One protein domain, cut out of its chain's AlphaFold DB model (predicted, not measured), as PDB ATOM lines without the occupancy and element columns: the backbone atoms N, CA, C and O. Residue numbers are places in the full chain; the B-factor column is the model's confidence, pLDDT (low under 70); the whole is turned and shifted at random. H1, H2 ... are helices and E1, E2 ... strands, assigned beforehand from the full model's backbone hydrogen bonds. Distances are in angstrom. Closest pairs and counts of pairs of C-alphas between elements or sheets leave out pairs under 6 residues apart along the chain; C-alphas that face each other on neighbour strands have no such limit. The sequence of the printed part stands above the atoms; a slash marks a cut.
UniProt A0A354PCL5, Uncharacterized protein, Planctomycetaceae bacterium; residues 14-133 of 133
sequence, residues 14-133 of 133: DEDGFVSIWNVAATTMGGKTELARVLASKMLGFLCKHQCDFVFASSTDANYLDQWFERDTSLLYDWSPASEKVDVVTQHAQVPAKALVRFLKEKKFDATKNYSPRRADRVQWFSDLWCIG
ATOM      1  N   ASP A  14      51.914  20.736 -23.446       94.88
ATOM      2  CA  ASP A  14      51.611  19.331 -23.169       94.88
ATOM      3  C   ASP A  14      51.546  18.468 -24.444       94.88
ATOM      4  O   ASP A  14      51.744  18.939 -25.570       94.88
ATOM      5  N   GLU A  15      51.292  17.171 -24.263       94.38
ATOM      6  CA  GLU A  15      51.230  16.194 -25.355       94.38
ATOM      7  C   GLU A  15      50.116  16.471 -26.378       94.38
ATOM      8  O   GLU A  15      50.267  16.130 -27.555       94.38
ATOM      9  N   ASP A  16      49.057  17.170 -25.964       94.19
ATOM     10  CA  ASP A  16      47.916  17.549 -26.799       94.19
ATOM     11  C   ASP A  16      48.087  18.933 -27.454       94.19
ATOM     12  O   ASP A  16      47.279  19.360 -28.289       94.19
ATOM     13  N   GLY A  17      49.172  19.644 -27.141       96.50
ATOM     14  CA  GLY A  17      49.491  20.942 -27.725       96.50
ATOM     15  C   GLY A  17      48.893  22.140 -26.982       96.50
ATOM     16  O   GLY A  17      48.836  23.239 -27.559       96.50
ATOM     17  N   PHE A  18      48.443  21.954 -25.741       97.25
ATOM     18  CA  PHE A  18      47.929  23.011 -24.877       97.25
ATOM     19  C   PHE A  18      49.029  23.626 -24.015       97.25
ATOM     20  O   PHE A  18      50.064  23.030 -23.732       97.25
ATOM     21  N   VAL A  19      48.817  24.885 -23.645       97.94
ATOM     22  CA  VAL A  19      49.701  25.654 -22.770       97.94
ATOM     23  C   VAL A  19      48.867  26.638 -21.959       97.94
ATOM     24  O   VAL A  19      47.894  27.201 -22.471       97.94
ATOM     25  N   SER A  20      49.262  26.900 -20.714       98.19
ATOM     26  CA  SER A  20      48.577  27.895 -19.891       98.19
ATOM     27  C   SER A  20      48.899  29.313 -20.365       98.19
ATOM     28  O   SER A  20      50.017  29.612 -20.804       98.19
ATOM     29  N   ILE A  21      47.937  30.230 -20.230       98.06
ATOM     30  CA  ILE A  21      48.169  31.662 -20.491       98.06
ATOM     31  C   ILE A  21      49.352  32.170 -19.649       98.06
ATOM     32  O   ILE A  21      50.164  32.963 -20.137       98.06
ATOM     33  N   TRP A  22      49.478  31.687 -18.408       98.25
ATOM     34  CA  TRP A  22      50.594  32.019 -17.529       98.25
ATOM     35  C   TRP A  22      51.947  31.608 -18.115       98.25
ATOM     36  O   TRP A  22      52.850  32.442 -18.177       98.25
ATOM     37  N   ASN A  23      52.092  30.371 -18.598       98.12
ATOM     38  CA  ASN A  23      53.356  29.878 -19.156       98.12
ATOM     39  C   ASN A  23      53.776  30.686 -20.387       98.12
ATOM     40  O   ASN A  23      54.935  31.086 -20.500       98.12
ATOM     41  N   VAL A  24      52.831  31.041 -21.264       97.94
ATOM     42  CA  VAL A  24      53.112  31.921 -22.411       97.94
ATOM     43  C   VAL A  24      53.617  33.290 -21.943       97.94
ATOM     44  O   VAL A  24      54.603  33.816 -22.477       97.94
ATOM     45  N   ALA A  25      52.973  33.881 -20.936       97.56
ATOM     46  CA  ALA A  25      53.369  35.177 -20.402       97.56
ATOM     47  C   ALA A  25      54.745  35.129 -19.714       97.56
ATOM     48  O   ALA A  25      55.599  35.986 -19.976       97.56
ATOM     49  N   ALA A  26      54.983  34.109 -18.888       97.50
ATOM     50  CA  ALA A  26      56.232  33.882 -18.174       97.50
ATOM     51  C   ALA A  26      57.402  33.673 -19.139       97.50
ATOM     52  O   ALA A  26      58.410  34.379 -19.036       97.50
ATOM     53  N   THR A  27      57.249  32.804 -20.140       97.19
ATOM     54  CA  THR A  27      58.265  32.572 -21.178       97.19
ATOM     55  C   THR A  27      58.548  33.839 -21.977       97.19
ATOM     56  O   THR A  27      59.706  34.199 -22.210       97.19
ATOM     57  N   THR A  28      57.504  34.580 -22.357       96.31
ATOM     58  CA  THR A  28      57.663  35.845 -23.091       96.31
ATOM     59  C   THR A  28      58.462  36.876 -22.281       96.31
ATOM     60  O   THR A  28      59.270  37.611 -22.851       96.31
ATOM     61  N   MET A  29      58.287  36.897 -20.956       96.25
ATOM     62  CA  MET A  29      58.945  37.837 -20.040       96.25
ATOM     63  C   MET A  29      60.247  37.314 -19.417       96.25
ATOM     64  O   MET A  29      60.845  37.997 -18.582       96.25
ATOM     65  N   GLY A  30      60.717  36.134 -19.832       93.75
ATOM     66  CA  GLY A  30      61.950  35.530 -19.327       93.75
ATOM     67  C   GLY A  30      61.872  35.149 -17.847       93.75
ATOM     68  O   GLY A  30      62.806  35.426 -17.100       93.75
ATOM     69  N   GLY A  31      60.734  34.601 -17.409       90.56
ATOM     70  CA  GLY A  31      60.522  34.100 -16.044       90.56
ATOM     71  C   GLY A  31      60.309  35.178 -14.976       90.56
ATOM     72  O   GLY A  31      60.226  34.866 -13.793       90.56
ATOM     73  N   LYS A  32      60.216  36.458 -15.357       93.88
ATOM     74  CA  LYS A  32      60.007  37.565 -14.412       93.88
ATOM     75  C   LYS A  32      58.537  37.658 -14.003       93.88
ATOM     76  O   LYS A  32      57.750  38.246 -14.742       93.88
ATOM     77  N   THR A  33      58.190  37.146 -12.821       93.88
ATOM     78  CA  THR A  33      56.810  37.047 -12.302       93.88
ATOM     79  C   THR A  33      55.997  38.333 -12.447       93.88
ATOM     80  O   THR A  33      54.923  38.308 -13.034       93.88
ATOM     81  N   GLU A  34      56.521  39.477 -12.002       94.81
ATOM     82  CA  GLU A  34      55.790  40.754 -12.071       94.81
ATOM     83  C   GLU A  34      55.467  41.177 -13.511       94.81
ATOM     84  O   GLU A  34      54.368  41.637 -13.816       94.81
ATOM     85  N   LEU A  35      56.405  40.974 -14.440       95.62
ATOM     86  CA  LEU A  35      56.178  41.281 -15.852       95.62
ATOM     87  C   LEU A  35      55.258  40.248 -16.513       95.62
ATOM     88  O   LEU A  35      54.452  40.607 -17.373       95.62
ATOM     89  N   ALA A  36      55.366  38.981 -16.107       97.12
ATOM     90  CA  ALA A  36      54.494  37.906 -16.556       97.12
ATOM     91  C   ALA A  36      53.044  38.188 -16.151       97.12
ATOM     92  O   ALA A  36      52.180  38.183 -17.021       97.12
ATOM     93  N   ARG A  37      52.791  38.570 -14.893       97.69
ATOM     94  CA  ARG A  37      51.465  38.975 -14.402       97.69
ATOM     95  C   ARG A  37      50.889  40.140 -15.197       97.69
ATOM     96  O   ARG A  37      49.733  40.098 -15.614       97.69
ATOM     97  N   VAL A  38      51.706  41.155 -15.491       97.00
ATOM     98  CA  VAL A  38      51.297  42.293 -16.334       97.00
ATOM     99  C   VAL A  38      50.869  41.832 -17.732       97.00
ATOM    100  O   VAL A  38      49.869  42.322 -18.261       97.00
ATOM    101  N   LEU A  39      51.608  40.910 -18.352       97.50
ATOM    102  CA  LEU A  39      51.267  40.384 -19.675       97.50
ATOM    103  C   LEU A  39      50.053  39.444 -19.629       97.50
ATOM    104  O   LEU A  39      49.170  39.568 -20.475       97.50
ATOM    105  N   ALA A  40      49.980  38.561 -18.636       97.81
ATOM    106  CA  ALA A  40      48.891  37.617 -18.414       97.81
ATOM    107  C   ALA A  40      47.559  38.347 -18.186       97.81
ATOM    108  O   ALA A  40      46.569  38.032 -18.840       97.81
ATOM    109  N   SER A  41      47.558  39.411 -17.374       97.62
ATOM    110  CA  SER A  41      46.413  40.314 -17.180       97.62
ATOM    111  C   SER A  41      45.904  40.884 -18.511       97.62
ATOM    112  O   SER A  41      44.707  40.845 -18.807       97.62
ATOM    113  N   LYS A  42      46.819  41.358 -19.369       97.44
ATOM    114  CA  LYS A  42      46.475  41.901 -20.694       97.44
ATOM    115  C   LYS A  42      45.961  40.831 -21.649       97.44
ATOM    116  O   LYS A  42      45.013  41.102 -22.382       97.44
ATOM    117  N   MET A  43      46.567  39.645 -21.654       97.62
ATOM    118  CA  MET A  43      46.107  38.511 -22.458       97.62
ATOM    119  C   MET A  43      44.705  38.083 -22.030       97.62
ATOM    120  O   MET A  43      43.814  38.029 -22.870       97.62
ATOM    121  N   LEU A  44      44.478  37.882 -20.734       96.75
ATOM    122  CA  LEU A  44      43.186  37.486 -20.179       96.75
ATOM    123  C   LEU A  44      42.083  38.494 -20.539       96.75
ATOM    124  O   LEU A  44      41.044  38.126 -21.088       96.75
ATOM    125  N   GLY A  45      42.345  39.790 -20.333       97.19
ATOM    126  CA  GLY A  45      41.418  40.855 -20.714       97.19
ATOM    127  C   GLY A  45      41.156  40.923 -22.222       97.19
ATOM    128  O   GLY A  45      40.027  41.188 -22.640       97.19
ATOM    129  N   PHE A  46      42.172  40.671 -23.051       97.88
ATOM    130  CA  PHE A  46      42.037  40.641 -24.507       97.88
ATOM    131  C   PHE A  46      41.196  39.460 -24.993       97.88
ATOM    132  O   PHE A  46      40.277  39.659 -25.786       97.88
ATOM    133  N   LEU A  47      41.491  38.252 -24.511       97.88
ATOM    134  CA  LEU A  47      40.779  37.029 -24.882       97.88
ATOM    135  C   LEU A  47      39.301  37.126 -24.507       97.88
ATOM    136  O   LEU A  47      38.447  36.885 -25.358       97.88
ATOM    137  N   CYS A  48      39.003  37.599 -23.296       97.44
ATOM    138  CA  CYS A  48      37.636  37.859 -22.855       97.44
ATOM    139  C   CYS A  48      36.939  38.917 -23.726       97.44
ATOM    140  O   CYS A  48      35.847  38.681 -24.240       97.44
ATOM    141  N   LYS A  49      37.586  40.067 -23.974       97.06
ATOM    142  CA  LYS A  49      37.019  41.141 -24.811       97.06
ATOM    143  C   LYS A  49      36.691  40.678 -26.235       97.06
ATOM    144  O   LYS A  49      35.792  41.232 -26.864       97.06
ATOM    145  N   HIS A  50      37.436  39.706 -26.747       97.31
ATOM    146  CA  HIS A  50      37.236  39.135 -28.075       97.31
ATOM    147  C   HIS A  50      36.493  37.792 -28.063       97.31
ATOM    148  O   HIS A  50      36.447  37.155 -29.113       97.31
ATOM    149  N   GLN A  51      35.904  37.404 -26.922       96.06
ATOM    150  CA  GLN A  51      35.111  36.184 -26.742       96.06
ATOM    151  C   GLN A  51      35.818  34.929 -27.278       96.06
ATOM    152  O   GLN A  51      35.253  34.169 -28.054       96.06
ATOM    153  N   CYS A  52      37.087  34.749 -26.908       97.12
ATOM    154  CA  CYS A  52      37.850  33.552 -27.259       97.12
ATOM    155  C   CYS A  52      37.176  32.293 -26.687       97.12
ATOM    156  O   CYS A  52      36.946  32.221 -25.487       97.12
ATOM    157  N   ASP A  53      36.871  31.318 -27.533       95.25
ATOM    158  CA  ASP A  53      36.006  30.163 -27.243       95.25
ATOM    159  C   ASP A  53      36.766  28.836 -27.088       95.25
ATOM    160  O   ASP A  53      36.166  27.779 -26.941       95.25
ATOM    161  N   PHE A  54      38.097  28.883 -27.124       95.94
ATOM    162  CA  PHE A  54      38.965  27.708 -27.006       95.94
ATOM    163  C   PHE A  54      39.809  27.719 -25.727       95.94
ATOM    164  O   PHE A  54      40.821  27.019 -25.649       95.94
ATOM    165  N   VAL A  55      39.437  28.542 -24.739       97.31
ATOM    166  CA  VAL A  55      40.035  28.428 -23.406       97.31
ATOM    167  C   VAL A  55      39.502  27.163 -22.759       97.31
ATOM    168  O   VAL A  55      38.295  26.939 -22.721       97.31
ATOM    169  N   PHE A  56      40.423  26.343 -22.283       95.94
ATOM    170  CA  PHE A  56      40.168  25.065 -21.656       95.94
ATOM    171  C   PHE A  56      40.615  25.110 -20.195       95.94
ATOM    172  O   PHE A  56      41.664  25.671 -19.879       95.94
ATOM    173  N   ALA A  57      39.838  24.500 -19.313       95.31
ATOM    174  CA  ALA A  57      40.259  24.172 -17.961       95.31
ATOM    175  C   ALA A  57      39.926  22.704 -17.711       95.31
ATOM    176  O   ALA A  57      38.837  22.250 -18.070       95.31
ATOM    177  N   SER A  58      40.847  21.969 -17.084       94.31
ATOM    178  CA  SER A  58      40.534  20.599 -16.694       94.31
ATOM    179  C   SER A  58      39.389  20.586 -15.680       94.31
ATOM    180  O   SER A  58      39.208  21.549 -14.931       94.31
ATOM    181  N   SER A  59      38.658  19.478 -15.570       94.19
ATOM    182  CA  SER A  59      37.648  19.319 -14.507       94.19
ATOM    183  C   SER A  59      38.215  19.591 -13.096       94.19
ATOM    184  O   SER A  59      37.519  20.115 -12.226       94.19
ATOM    185  N   THR A  60      39.492  19.272 -12.857       95.44
ATOM    186  CA  THR A  60      40.176  19.552 -11.579       95.44
ATOM    187  C   THR A  60      40.442  21.045 -11.397       95.44
ATOM    188  O   THR A  60      40.160  21.595 -10.332       95.44
ATOM    189  N   ASP A  61      40.951  21.706 -12.435       95.19
ATOM    190  CA  ASP A  61      41.238  23.140 -12.421       95.19
ATOM    191  C   ASP A  61      39.959  23.975 -12.288       95.19
ATOM    192  O   ASP A  61      39.930  24.934 -11.520       95.19
ATOM    193  N   ALA A  62      38.882  23.587 -12.978       93.56
ATOM    194  CA  ALA A  62      37.581  24.240 -12.877       93.56
ATOM    195  C   ALA A  62      37.044  24.185 -11.438       93.56
ATOM    196  O   ALA A  62      36.739  25.224 -10.858       93.56
ATOM    197  N   ASN A  63      37.062  23.002 -10.810       94.75
ATOM    198  CA  ASN A  63      36.675  22.846  -9.403       94.75
ATOM    199  C   ASN A  63      37.542  23.694  -8.456       94.75
ATOM    200  O   ASN A  63      37.046  24.233  -7.467       94.75
ATOM    201  N   TYR A  64      38.844  23.812  -8.729       95.31
ATOM    202  CA  TYR A  64      39.741  24.652  -7.936       95.31
ATOM    203  C   TYR A  64      39.415  26.146  -8.077       95.31
ATOM    204  O   TYR A  64      39.389  26.872  -7.078       95.31
ATOM    205  N   LEU A  65      39.135  26.608  -9.299       94.25
ATOM    206  CA  LEU A  65      38.722  27.985  -9.563       94.25
ATOM    207  C   LEU A  65      37.365  28.302  -8.923       94.25
ATOM    208  O   LEU A  65      37.213  29.384  -8.354       94.25
ATOM    209  N   ASP A  66      36.426  27.356  -8.931       92.75
ATOM    210  CA  ASP A  66      35.128  27.500  -8.266       92.75
ATOM    211  C   ASP A  66      35.290  27.659  -6.748       92.75
ATOM    212  O   ASP A  66      34.770  28.612  -6.168       92.75
ATOM    213  N   GLN A  67      36.104  26.816  -6.102       94.81
ATOM    214  CA  GLN A  67      36.410  26.950  -4.669       94.81
ATOM    215  C   GLN A  67      37.071  28.294  -4.333       94.81
ATOM    216  O   GLN A  67      36.818  28.884  -3.278       94.81
ATOM    217  N   TRP A  68      37.930  28.803  -5.219       94.44
ATOM    218  CA  TRP A  68      38.496  30.143  -5.080       94.44
ATOM    219  C   TRP A  68      37.428  31.229  -5.196       94.44
ATOM    220  O   TRP A  68      37.413  32.160  -4.390       94.44
ATOM    221  N   PHE A  69      36.528  31.107  -6.170       92.31
ATOM    222  CA  PHE A  69      35.459  32.067  -6.413       92.31
ATOM    223  C   PHE A  69      34.440  32.117  -5.265       92.31
ATOM    224  O   PHE A  69      34.015  33.207  -4.879       92.31
ATOM    225  N   GLU A  70      34.098  30.970  -4.672       93.44
ATOM    226  CA  GLU A  70      33.234  30.888  -3.485       93.44
ATOM    227  C   GLU A  70      33.818  31.656  -2.291       93.44
ATOM    228  O   GLU A  70      33.083  32.284  -1.525       93.44
ATOM    229  N   ARG A  71      35.147  31.639  -2.143       94.12
ATOM    230  CA  ARG A  71      35.859  32.367  -1.083       94.12
ATOM    231  C   ARG A  71      36.009  33.849  -1.398       94.12
ATOM    232  O   ARG A  71      35.881  34.681  -0.501       94.12
ATOM    233  N   ASP A  72      36.307  34.179  -2.651       93.88
ATOM    234  CA  ASP A  72      36.480  35.547  -3.120       93.88
ATOM    235  C   ASP A  72      35.971  35.713  -4.558       93.88
ATOM    236  O   ASP A  72      36.673  35.471  -5.545       93.88
ATOM    237  N   THR A  73      34.754  36.246  -4.668       90.94
ATOM    238  CA  THR A  73      34.101  36.471  -5.965       90.94
ATOM    239  C   THR A  73      34.875  37.415  -6.889       90.94
ATOM    240  O   THR A  73      34.640  37.431  -8.100       90.94
ATOM    241  N   SER A  74      35.826  38.196  -6.362       93.62
ATOM    242  CA  SER A  74      36.667  39.061  -7.187       93.62
ATOM    243  C   SER A  74      37.675  38.331  -8.056       93.62
ATOM    244  O   SER A  74      38.225  38.967  -8.952       93.62
ATOM    245  N   LEU A  75      37.823  37.009  -7.919       93.81
ATOM    246  CA  LEU A  75      38.570  36.169  -8.863       93.81
ATOM    247  C   LEU A  75      38.211  36.464 -10.333       93.81
ATOM    248  O   LEU A  75      39.093  36.576 -11.183       93.81
ATOM    249  N   LEU A  76      36.923  36.665 -10.637       89.00
ATOM    250  CA  LEU A  76      36.448  36.885 -12.010       89.00
ATOM    251  C   LEU A  76      36.506  38.349 -12.477       89.00
ATOM    252  O   LEU A  76      36.163  38.645 -13.623       89.00
ATOM    253  N   TYR A  77      36.896  39.303 -11.625       87.88
ATOM    254  CA  TYR A  77      36.888  40.721 -12.009       87.88
ATOM    255  C   TYR A  77      38.056  41.575 -11.507       87.88
ATOM    256  O   TYR A  77      38.245  42.680 -12.021       87.88
ATOM    257  N   ASP A  78      38.890  41.089 -10.597       93.31
ATOM    258  CA  ASP A  78      40.165  41.716 -10.261       93.31
ATOM    259  C   ASP A  78      41.293  41.093 -11.086       93.31
ATOM    260  O   ASP A  78      42.090  40.288 -10.622       93.31
ATOM    261  N   TRP A  79      41.333  41.477 -12.360       93.94
ATOM    262  CA  TRP A  79      42.403  41.098 -13.285       93.94
ATOM    263  C   TRP A  79      43.418  42.227 -13.453       93.94
ATOM    264  O   TRP A  79      43.955  42.435 -14.542       93.94
ATOM    265  N   SER A  80      43.627  43.024 -12.404       93.06
ATOM    266  CA  SER A  80      44.623  44.089 -12.435       93.06
ATOM    267  C   SER A  80      46.042  43.501 -12.423       93.06
ATOM    268  O   SER A  80      46.261  42.450 -11.822       93.06
ATOM    269  N   PRO A  81      47.046  44.164 -13.027       93.06
ATOM    270  CA  PRO A  81      48.431  43.683 -12.999       93.06
ATOM    271  C   PRO A  81      49.048  43.526 -11.603       93.06
ATOM    272  O   PRO A  81      50.121  42.949 -11.495       93.06
ATOM    273  N   ALA A  82      48.414  44.070 -10.560       92.69
ATOM    274  CA  ALA A  82      48.852  43.952  -9.173       92.69
ATOM    275  C   ALA A  82      48.170  42.792  -8.423       92.69
ATOM    276  O   ALA A  82      48.532  42.516  -7.283       92.69
ATOM    277  N   SER A  83      47.176  42.139  -9.030       95.12
ATOM    278  CA  SER A  83      46.382  41.103  -8.377       95.12
ATOM    279  C   SER A  83      46.936  39.711  -8.647       95.12
ATOM    280  O   SER A  83      47.051  39.294  -9.800       95.12
ATOM    281  N   GLU A  84      47.198  38.957  -7.581       95.00
ATOM    282  CA  GLU A  84      47.582  37.539  -7.656       95.00
ATOM    283  C   GLU A  84      46.500  36.655  -8.296       95.00
ATOM    284  O   GLU A  84      46.792  35.574  -8.800       95.00
ATOM    285  N   LYS A  85      45.250  37.132  -8.352       95.94
ATOM    286  CA  LYS A  85      44.141  36.431  -9.014       95.94
ATOM    287  C   LYS A  85      44.386  36.246 -10.504       95.94
ATOM    288  O   LYS A  85      43.878  35.293 -11.087       95.94
ATOM    289  N   VAL A  86      45.177  37.126 -11.121       96.94
ATOM    290  CA  VAL A  86      45.629  36.942 -12.503       96.94
ATOM    291  C   VAL A  86      46.445  35.661 -12.616       96.94
ATOM    292  O   VAL A  86      46.199  34.871 -13.524       96.94
ATOM    293  N   ASP A  87      47.378  35.433 -11.697       96.94
ATOM    294  CA  ASP A  87      48.239  34.251 -11.679       96.94
ATOM    295  C   ASP A  87      47.373  32.999 -11.518       96.94
ATOM    296  O   ASP A  87      47.455  32.096 -12.345       96.94
ATOM    297  N   VAL A  88      46.468  33.008 -10.529       96.38
ATOM    298  CA  VAL A  88      45.529  31.907 -10.261       96.38
ATOM    299  C   VAL A  88      44.719  31.558 -11.512       96.38
ATOM    300  O   VAL A  88      44.766  30.427 -11.983       96.38
ATOM    301  N   VAL A  89      44.016  32.525 -12.107       96.62
ATOM    302  CA  VAL A  89      43.157  32.258 -13.272       96.62
ATOM    303  C   VAL A  89      43.981  31.812 -14.481       96.62
ATOM    304  O   VAL A  89      43.597  30.882 -15.183       96.62
ATOM    305  N   THR A  90      45.121  32.454 -14.748       97.31
ATOM    306  CA  THR A  90      45.888  32.201 -15.981       97.31
ATOM    307  C   THR A  90      46.769  30.958 -15.935       97.31
ATOM    308  O   THR A  90      47.132  30.458 -17.001       97.31
ATOM    309  N   GLN A  91      47.089  30.430 -14.749       97.25
ATOM    310  CA  GLN A  91      47.732  29.120 -14.598       97.25
ATOM    311  C   GLN A  91      46.783  27.971 -14.955       97.25
ATOM    312  O   GLN A  91      47.228  26.962 -15.496       97.25
ATOM    313  N   HIS A  92      45.485  28.168 -14.727       97.06
ATOM    314  CA  HIS A  92      44.426  27.183 -14.963       97.06
ATOM    315  C   HIS A  92      43.659  27.405 -16.278       97.06
ATOM    316  O   HIS A  92      42.778  26.627 -16.627       97.06
ATOM    317  N   ALA A  93      44.007  28.454 -17.027       97.06
ATOM    318  CA  ALA A  93      43.466  28.751 -18.348       97.06
ATOM    319  C   ALA A  93      44.393  28.196 -19.438       97.06
ATOM    320  O   ALA A  93      45.349  28.862 -19.851       97.06
ATOM    321  N   GLN A  94      44.115  26.981 -19.897       97.75
ATOM    322  CA  GLN A  94      44.825  26.334 -20.994       97.75
ATOM    323  C   GLN A  94      44.281  26.803 -22.344       97.75
ATOM    324  O   GLN A  94      43.100  27.106 -22.497       97.75
ATOM    325  N   VAL A  95      45.141  26.854 -23.354       98.00
ATOM    326  CA  VAL A  95      44.761  27.155 -24.740       98.00
ATOM    327  C   VAL A  95      45.619  26.342 -25.707       98.00
ATOM    328  O   VAL A  95      46.803  26.141 -25.430       98.00
ATOM    329  N   PRO A  96      45.104  25.941 -26.885       97.69
ATOM    330  CA  PRO A  96      45.947  25.345 -27.912       97.69
ATOM    331  C   PRO A  96      46.999  26.363 -28.370       97.69
ATOM    332  O   PRO A  96      46.665  27.431 -28.901       97.69
ATOM    333  N   ALA A  97      48.282  26.033 -28.210       97.31
ATOM    334  CA  ALA A  97      49.400  26.962 -28.403       97.31
ATOM    335  C   ALA A  97      49.366  27.661 -29.777       97.31
ATOM    336  O   ALA A  97      49.510  28.882 -29.896       97.31
ATOM    337  N   LYS A  98      49.110  26.888 -30.841       96.25
ATOM    338  CA  LYS A  98      49.020  27.400 -32.219       96.25
ATOM    339  C   LYS A  98      47.797  28.298 -32.431       96.25
ATOM    340  O   LYS A  98      47.901  29.303 -33.139       96.25
ATOM    341  N   ALA A  99      46.658  27.948 -31.829       97.38
ATOM    342  CA  ALA A  99      45.425  28.723 -31.942       97.38
ATOM    343  C   ALA A  99      45.569  30.080 -31.248       97.38
ATOM    344  O   ALA A  99      45.224  31.100 -31.843       97.38
ATOM    345  N   LEU A 100      46.181  30.111 -30.057       97.88
ATOM    346  CA  LEU A 100      46.460  31.352 -29.336       97.88
ATOM    347  C   LEU A 100      47.291  32.319 -30.188       97.88
ATOM    348  O   LEU A 100      46.883  33.460 -30.399       97.88
ATOM    349  N   VAL A 101      48.439  31.878 -30.714       96.38
ATOM    350  CA  VAL A 101      49.328  32.746 -31.513       96.38
ATOM    351  C   VAL A 101      48.600  33.301 -32.735       96.38
ATOM    352  O   VAL A 101      48.698  34.496 -33.034       96.38
ATOM    353  N   ARG A 102      47.841  32.448 -33.429       96.81
ATOM    354  CA  ARG A 102      47.031  32.854 -34.578       96.81
ATOM    355  C   ARG A 102      45.985  33.895 -34.178       96.81
ATOM    356  O   ARG A 102      45.913  34.942 -34.816       96.81
ATOM    357  N   PHE A 103      45.243  33.652 -33.102       97.50
ATOM    358  CA  PHE A 103      44.200  34.546 -32.607       97.50
ATOM    359  C   PHE A 103      44.755  35.915 -32.197       97.50
ATOM    360  O   PHE A 103      44.239  36.944 -32.634       97.50
ATOM    361  N   LEU A 104      45.849  35.947 -31.425       96.69
ATOM    362  CA  LEU A 104      46.517  37.190 -31.020       96.69
ATOM    363  C   LEU A 104      46.969  38.002 -32.241       96.69
ATOM    364  O   LEU A 104      46.801  39.222 -32.269       96.69
ATOM    365  N   LYS A 105      47.492  37.338 -33.279       95.75
ATOM    366  CA  LYS A 105      47.896  37.991 -34.530       95.75
ATOM    367  C   LYS A 105      46.697  38.534 -35.311       95.75
ATOM    368  O   LYS A 105      46.705  39.702 -35.696       95.75
ATOM    369  N   GLU A 106      45.670  37.717 -35.539       96.94
ATOM    370  CA  GLU A 106      44.481  38.085 -36.323       96.94
ATOM    371  C   GLU A 106      43.690  39.225 -35.672       96.94
ATOM    372  O   GLU A 106      43.284  40.176 -36.345       96.94
ATOM    373  N   LYS A 107      43.526  39.174 -34.347       97.00
ATOM    374  CA  LYS A 107      42.844  40.213 -33.565       97.00
ATOM    375  C   LYS A 107      43.753  41.403 -33.219       97.00
ATOM    376  O   LYS A 107      43.287  42.350 -32.589       97.00
ATOM    377  N   LYS A 108      45.015  41.398 -33.674       95.56
ATOM    378  CA  LYS A 108      46.005  42.480 -33.501       95.56
ATOM    379  C   LYS A 108      46.227  42.847 -32.031       95.56
ATOM    380  O   LYS A 108      46.107  44.013 -31.643       95.56
ATOM    381  N   PHE A 109      46.527  41.838 -31.218       96.75
ATOM    382  CA  PHE A 109      46.906  42.022 -29.823       96.75
ATOM    383  C   PHE A 109      48.068  43.012 -29.696       96.75
ATOM    384  O   PHE A 109      49.055  42.937 -30.428       96.75
ATOM    385  N   ASP A 110      47.946  43.928 -28.741       94.44
ATOM    386  CA  ASP A 110      48.934  44.955 -28.451       94.44
ATOM    387  C   ASP A 110      49.177  44.996 -26.943       94.44
ATOM    388  O   ASP A 110      48.362  45.499 -26.167       94.44
ATOM    389  N   ALA A 111      50.333  44.484 -26.527       93.19
ATOM    390  CA  ALA A 111      50.720  44.413 -25.124       93.19
ATOM    391  C   ALA A 111      50.933  45.791 -24.469       93.19
ATOM    392  O   ALA A 111      51.156  45.856 -23.262       93.19
ATOM    393  N   THR A 112      50.883  46.899 -25.212       91.12
ATOM    394  CA  THR A 112      50.916  48.253 -24.634       91.12
ATOM    395  C   THR A 112      49.529  48.752 -24.230       91.12
ATOM    396  O   THR A 112      49.423  49.649 -23.394       91.12
ATOM    397  N   LYS A 113      48.460  48.147 -24.763       92.19
ATOM    398  CA  LYS A 113      47.080  48.548 -24.483       92.19
ATOM    399  C   LYS A 113      46.558  47.932 -23.193       92.19
ATOM    400  O   LYS A 113      46.986  46.865 -22.755       92.19
ATOM    401  N   ASN A 114      45.592  48.629 -22.602       89.62
ATOM    402  CA  ASN A 114      44.786  48.097 -21.516       89.62
ATOM    403  C   ASN A 114      43.514  47.454 -22.086       89.62
ATOM    404  O   ASN A 114      42.781  48.084 -22.856       89.62
ATOM    405  N   TYR A 115      43.243  46.218 -21.683       94.50
ATOM    406  CA  TYR A 115      42.042  45.482 -22.053       94.50
ATOM    407  C   TYR A 115      41.218  45.237 -20.792       94.50
ATOM    408  O   TYR A 115      41.518  44.345 -20.012       94.50
ATOM    409  N   SER A 116      40.180  46.052 -20.589       91.62
ATOM    410  CA  SER A 116      39.297  45.965 -19.421       91.62
ATOM    411  C   SER A 116      37.862  45.652 -19.862       91.62
ATOM    412  O   SER A 116      37.071  46.577 -20.060       91.62
ATOM    413  N   PRO A 117      37.519  44.370 -20.102       94.38
ATOM    414  CA  PRO A 117      36.134  43.960 -20.338       94.38
ATOM    415  C   PRO A 117      35.274  44.242 -19.098       94.38
ATOM    416  O   PRO A 117      35.797  44.293 -17.973       94.38
ATOM    417  N   ARG A 118      33.959  44.434 -19.277       93.94
ATOM    418  CA  ARG A 118      33.049  44.704 -18.150       93.94
ATOM    419  C   ARG A 118      32.949  43.464 -17.267       93.94
ATOM    420  O   ARG A 118      33.101  42.349 -17.750       93.94
ATOM    421  N   ARG A 119      32.621  43.644 -15.984       91.88
ATOM    422  CA  ARG A 119      32.434  42.525 -15.042       91.88
ATOM    423  C   ARG A 119      31.459  41.469 -15.578       91.88
ATOM    424  O   ARG A 119      31.769  40.290 -15.501       91.88
ATOM    425  N   ALA A 120      30.333  41.895 -16.153       92.69
ATOM    426  CA  ALA A 120      29.356  40.982 -16.748       92.69
ATOM    427  C   ALA A 120      29.950  40.163 -17.908       92.69
ATOM    428  O   ALA A 120      29.758  38.955 -17.946       92.69
ATOM    429  N   ASP A 121      30.737  40.798 -18.786       94.50
ATOM    430  CA  ASP A 121      31.373  40.119 -19.923       94.50
ATOM    431  C   ASP A 121      32.384  39.061 -19.446       94.50
ATOM    432  O   ASP A 121      32.506  38.005 -20.055       94.50
ATOM    433  N   ARG A 122      33.088  39.321 -18.334       94.06
ATOM    434  CA  ARG A 122      34.038  38.367 -17.737       94.06
ATOM    435  C   ARG A 122      33.340  37.143 -17.167       94.06
ATOM    436  O   ARG A 122      33.759  36.032 -17.458       94.06
ATOM    437  N   VAL A 123      32.280  37.361 -16.385       91.25
ATOM    438  CA  VAL A 123      31.484  36.277 -15.791       91.25
ATOM    439  C   VAL A 123      30.866  35.419 -16.887       91.25
ATOM    440  O   VAL A 123      30.997  34.202 -16.840       91.25
ATOM    441  N   GLN A 124      30.260  36.052 -17.893       93.44
ATOM    442  CA  GLN A 124      29.664  35.348 -19.022       93.44
ATOM    443  C   GLN A 124      30.715  34.545 -19.797       93.44
ATOM    444  O   GLN A 124      30.520  33.373 -20.073       93.44
ATOM    445  N   TRP A 125      31.856  35.156 -20.121       94.62
ATOM    446  CA  TRP A 125      32.922  34.475 -20.854       94.62
ATOM    447  C   TRP A 125      33.481  33.267 -20.094       94.62
ATOM    448  O   TRP A 125      33.693  32.221 -20.697       94.62
ATOM    449  N   PHE A 126      33.681  33.394 -18.782       90.56
ATOM    450  CA  PHE A 126      34.144  32.292 -17.939       90.56
ATOM    451  C   PHE A 126      33.105  31.167 -17.831       90.56
ATOM    452  O   PHE A 126      33.458  30.002 -17.943       90.56
ATOM    453  N   SER A 127      31.828  31.514 -17.645       87.88
ATOM    454  CA  SER A 127      30.765  30.532 -17.374       87.88
ATOM    455  C   SER A 127      30.251  29.834 -18.635       87.88
ATOM    456  O   SER A 127      29.880  28.667 -18.576       87.88
ATOM    457  N   ASP A 128      30.222  30.543 -19.768       92.19
ATOM    458  CA  ASP A 128      29.516  30.083 -20.969       92.19
ATOM    459  C   ASP A 128      30.462  29.623 -22.088       92.19
ATOM    460  O   ASP A 128      30.037  28.878 -22.969       92.19
ATOM    461  N   LEU A 129      31.710  30.117 -22.119       93.12
ATOM    462  CA  LEU A 129      32.616  29.929 -23.263       93.12
ATOM    463  C   LEU A 129      33.878  29.127 -22.948       93.12
ATOM    464  O   LEU A 129      34.551  28.691 -23.879       93.12
ATOM    465  N   TRP A 130      34.221  28.933 -21.674       93.56
ATOM    466  CA  TRP A 130      35.326  28.046 -21.327       93.56
ATOM    467  C   TRP A 130      34.903  26.592 -21.514       93.56
ATOM    468  O   TRP A 130      33.840  26.161 -21.070       93.56
ATOM    469  N   CYS A 131      35.763  25.827 -22.171       92.25
ATOM    470  CA  CYS A 131      35.617  24.390 -22.299       92.25
ATOM    471  C   CYS A 131      36.107  23.729 -21.008       92.25
ATOM    472  O   CYS A 131      37.271  23.876 -20.643       92.25
ATOM    473  N   ILE A 132      35.223  22.997 -20.335       90.00
ATOM    474  CA  ILE A 132      35.554  22.212 -19.143       90.00
ATOM    475  C   ILE A 132      35.557  20.738 -19.547       90.00
ATOM    476  O   ILE A 132      34.573  20.264 -20.121       90.00
ATOM    477  N   GLY A 133      36.655  20.028 -19.282       78.31
ATOM    478  CA  GLY A 133      36.818  18.615 -19.647       78.31
ATOM    479  C   GLY A 133      37.805  17.883 -18.763       78.31
ATOM    480  O   GLY A 133      38.808  18.493 -18.349       78.31
TER     481      GLY A 133
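AT A GLANCE: This is residues 14 to 133 of the 133 residues of an uncharacterized protein of Planctomycetaceae bacterium (UniProt A0A354PCL5). A compact, rounded body of mostly crossed helices has the longest helix, H2, and the short H5 crossing in its core, with H1 packed on both. H7 packs on the last residues of H2, H3 and H6 lie far out on different sides, and a tiny antiparallel sheet, E1 - E2, lies beside H1. The 120 printed residues, mostly helix by class, run E1 H1 H2 H3 H4 H5 E2 H6 H7; the radius of gyration of the C-alphas is 13.1 A and the spans are 33 by 32 by 26 A.

IN THESE COORDINATES: E1 is residues 18 to 20, from C-alpha 18 at (47.929, 23.011, -24.877), and E2 is 94 to 96. H1 is 21 to 28, H2 33 to 49 (23.8 A), H3 59 to 71 (18.8 A), H4 73 to 76, H5 85 to 91, H6 97 to 106 (14.5 A) and H7 119 to 129 (15.0 A), ending at C-alpha 129 at (32.616, 29.929, -23.263).

HOW THE PARTS SIT: E1 and E2 are antiparallel, with N 19 and O 95 at 3.0 A. H1 touches H2 at a steep tilt of 50 degrees, opposite ways; their closest C-alphas, Ala 26 and Ala 36, are 4.7 A apart. H5 is about perpendicular to H2, at 83 degrees, and touches it at C-alphas 41 and 86, 5.8 A. H7 touches H2 at C-alphas 48 and 125, 6.1 A, and H4 at C-alphas 76 and 123, 6.3 A. H3 and H4 only just touch, with 3 pairs of C-alphas within 8 A, and only at the corner, closest at C-alphas 69 and 75, 5.7 A. H6 touches no helix but is near H1 and H2, with 5 and 6 pairs of C-alphas within 10 A. Every O i to N i+4 pair is within hydrogen-bond range in H1, H2, H3, H5, H6 and H7; H4 is too short for one.

THE WHOLE: The farthest C-alphas, Arg 71 and Glu 106, are 36.7 A apart. The printed part has no cut; the link from H6 to H7, residues 107 to 118, is long. Residues 56 to 57 pair with 131 to 132, parallel. The mean pLDDT of the printed part is 95.0, and no printed residue is under 70.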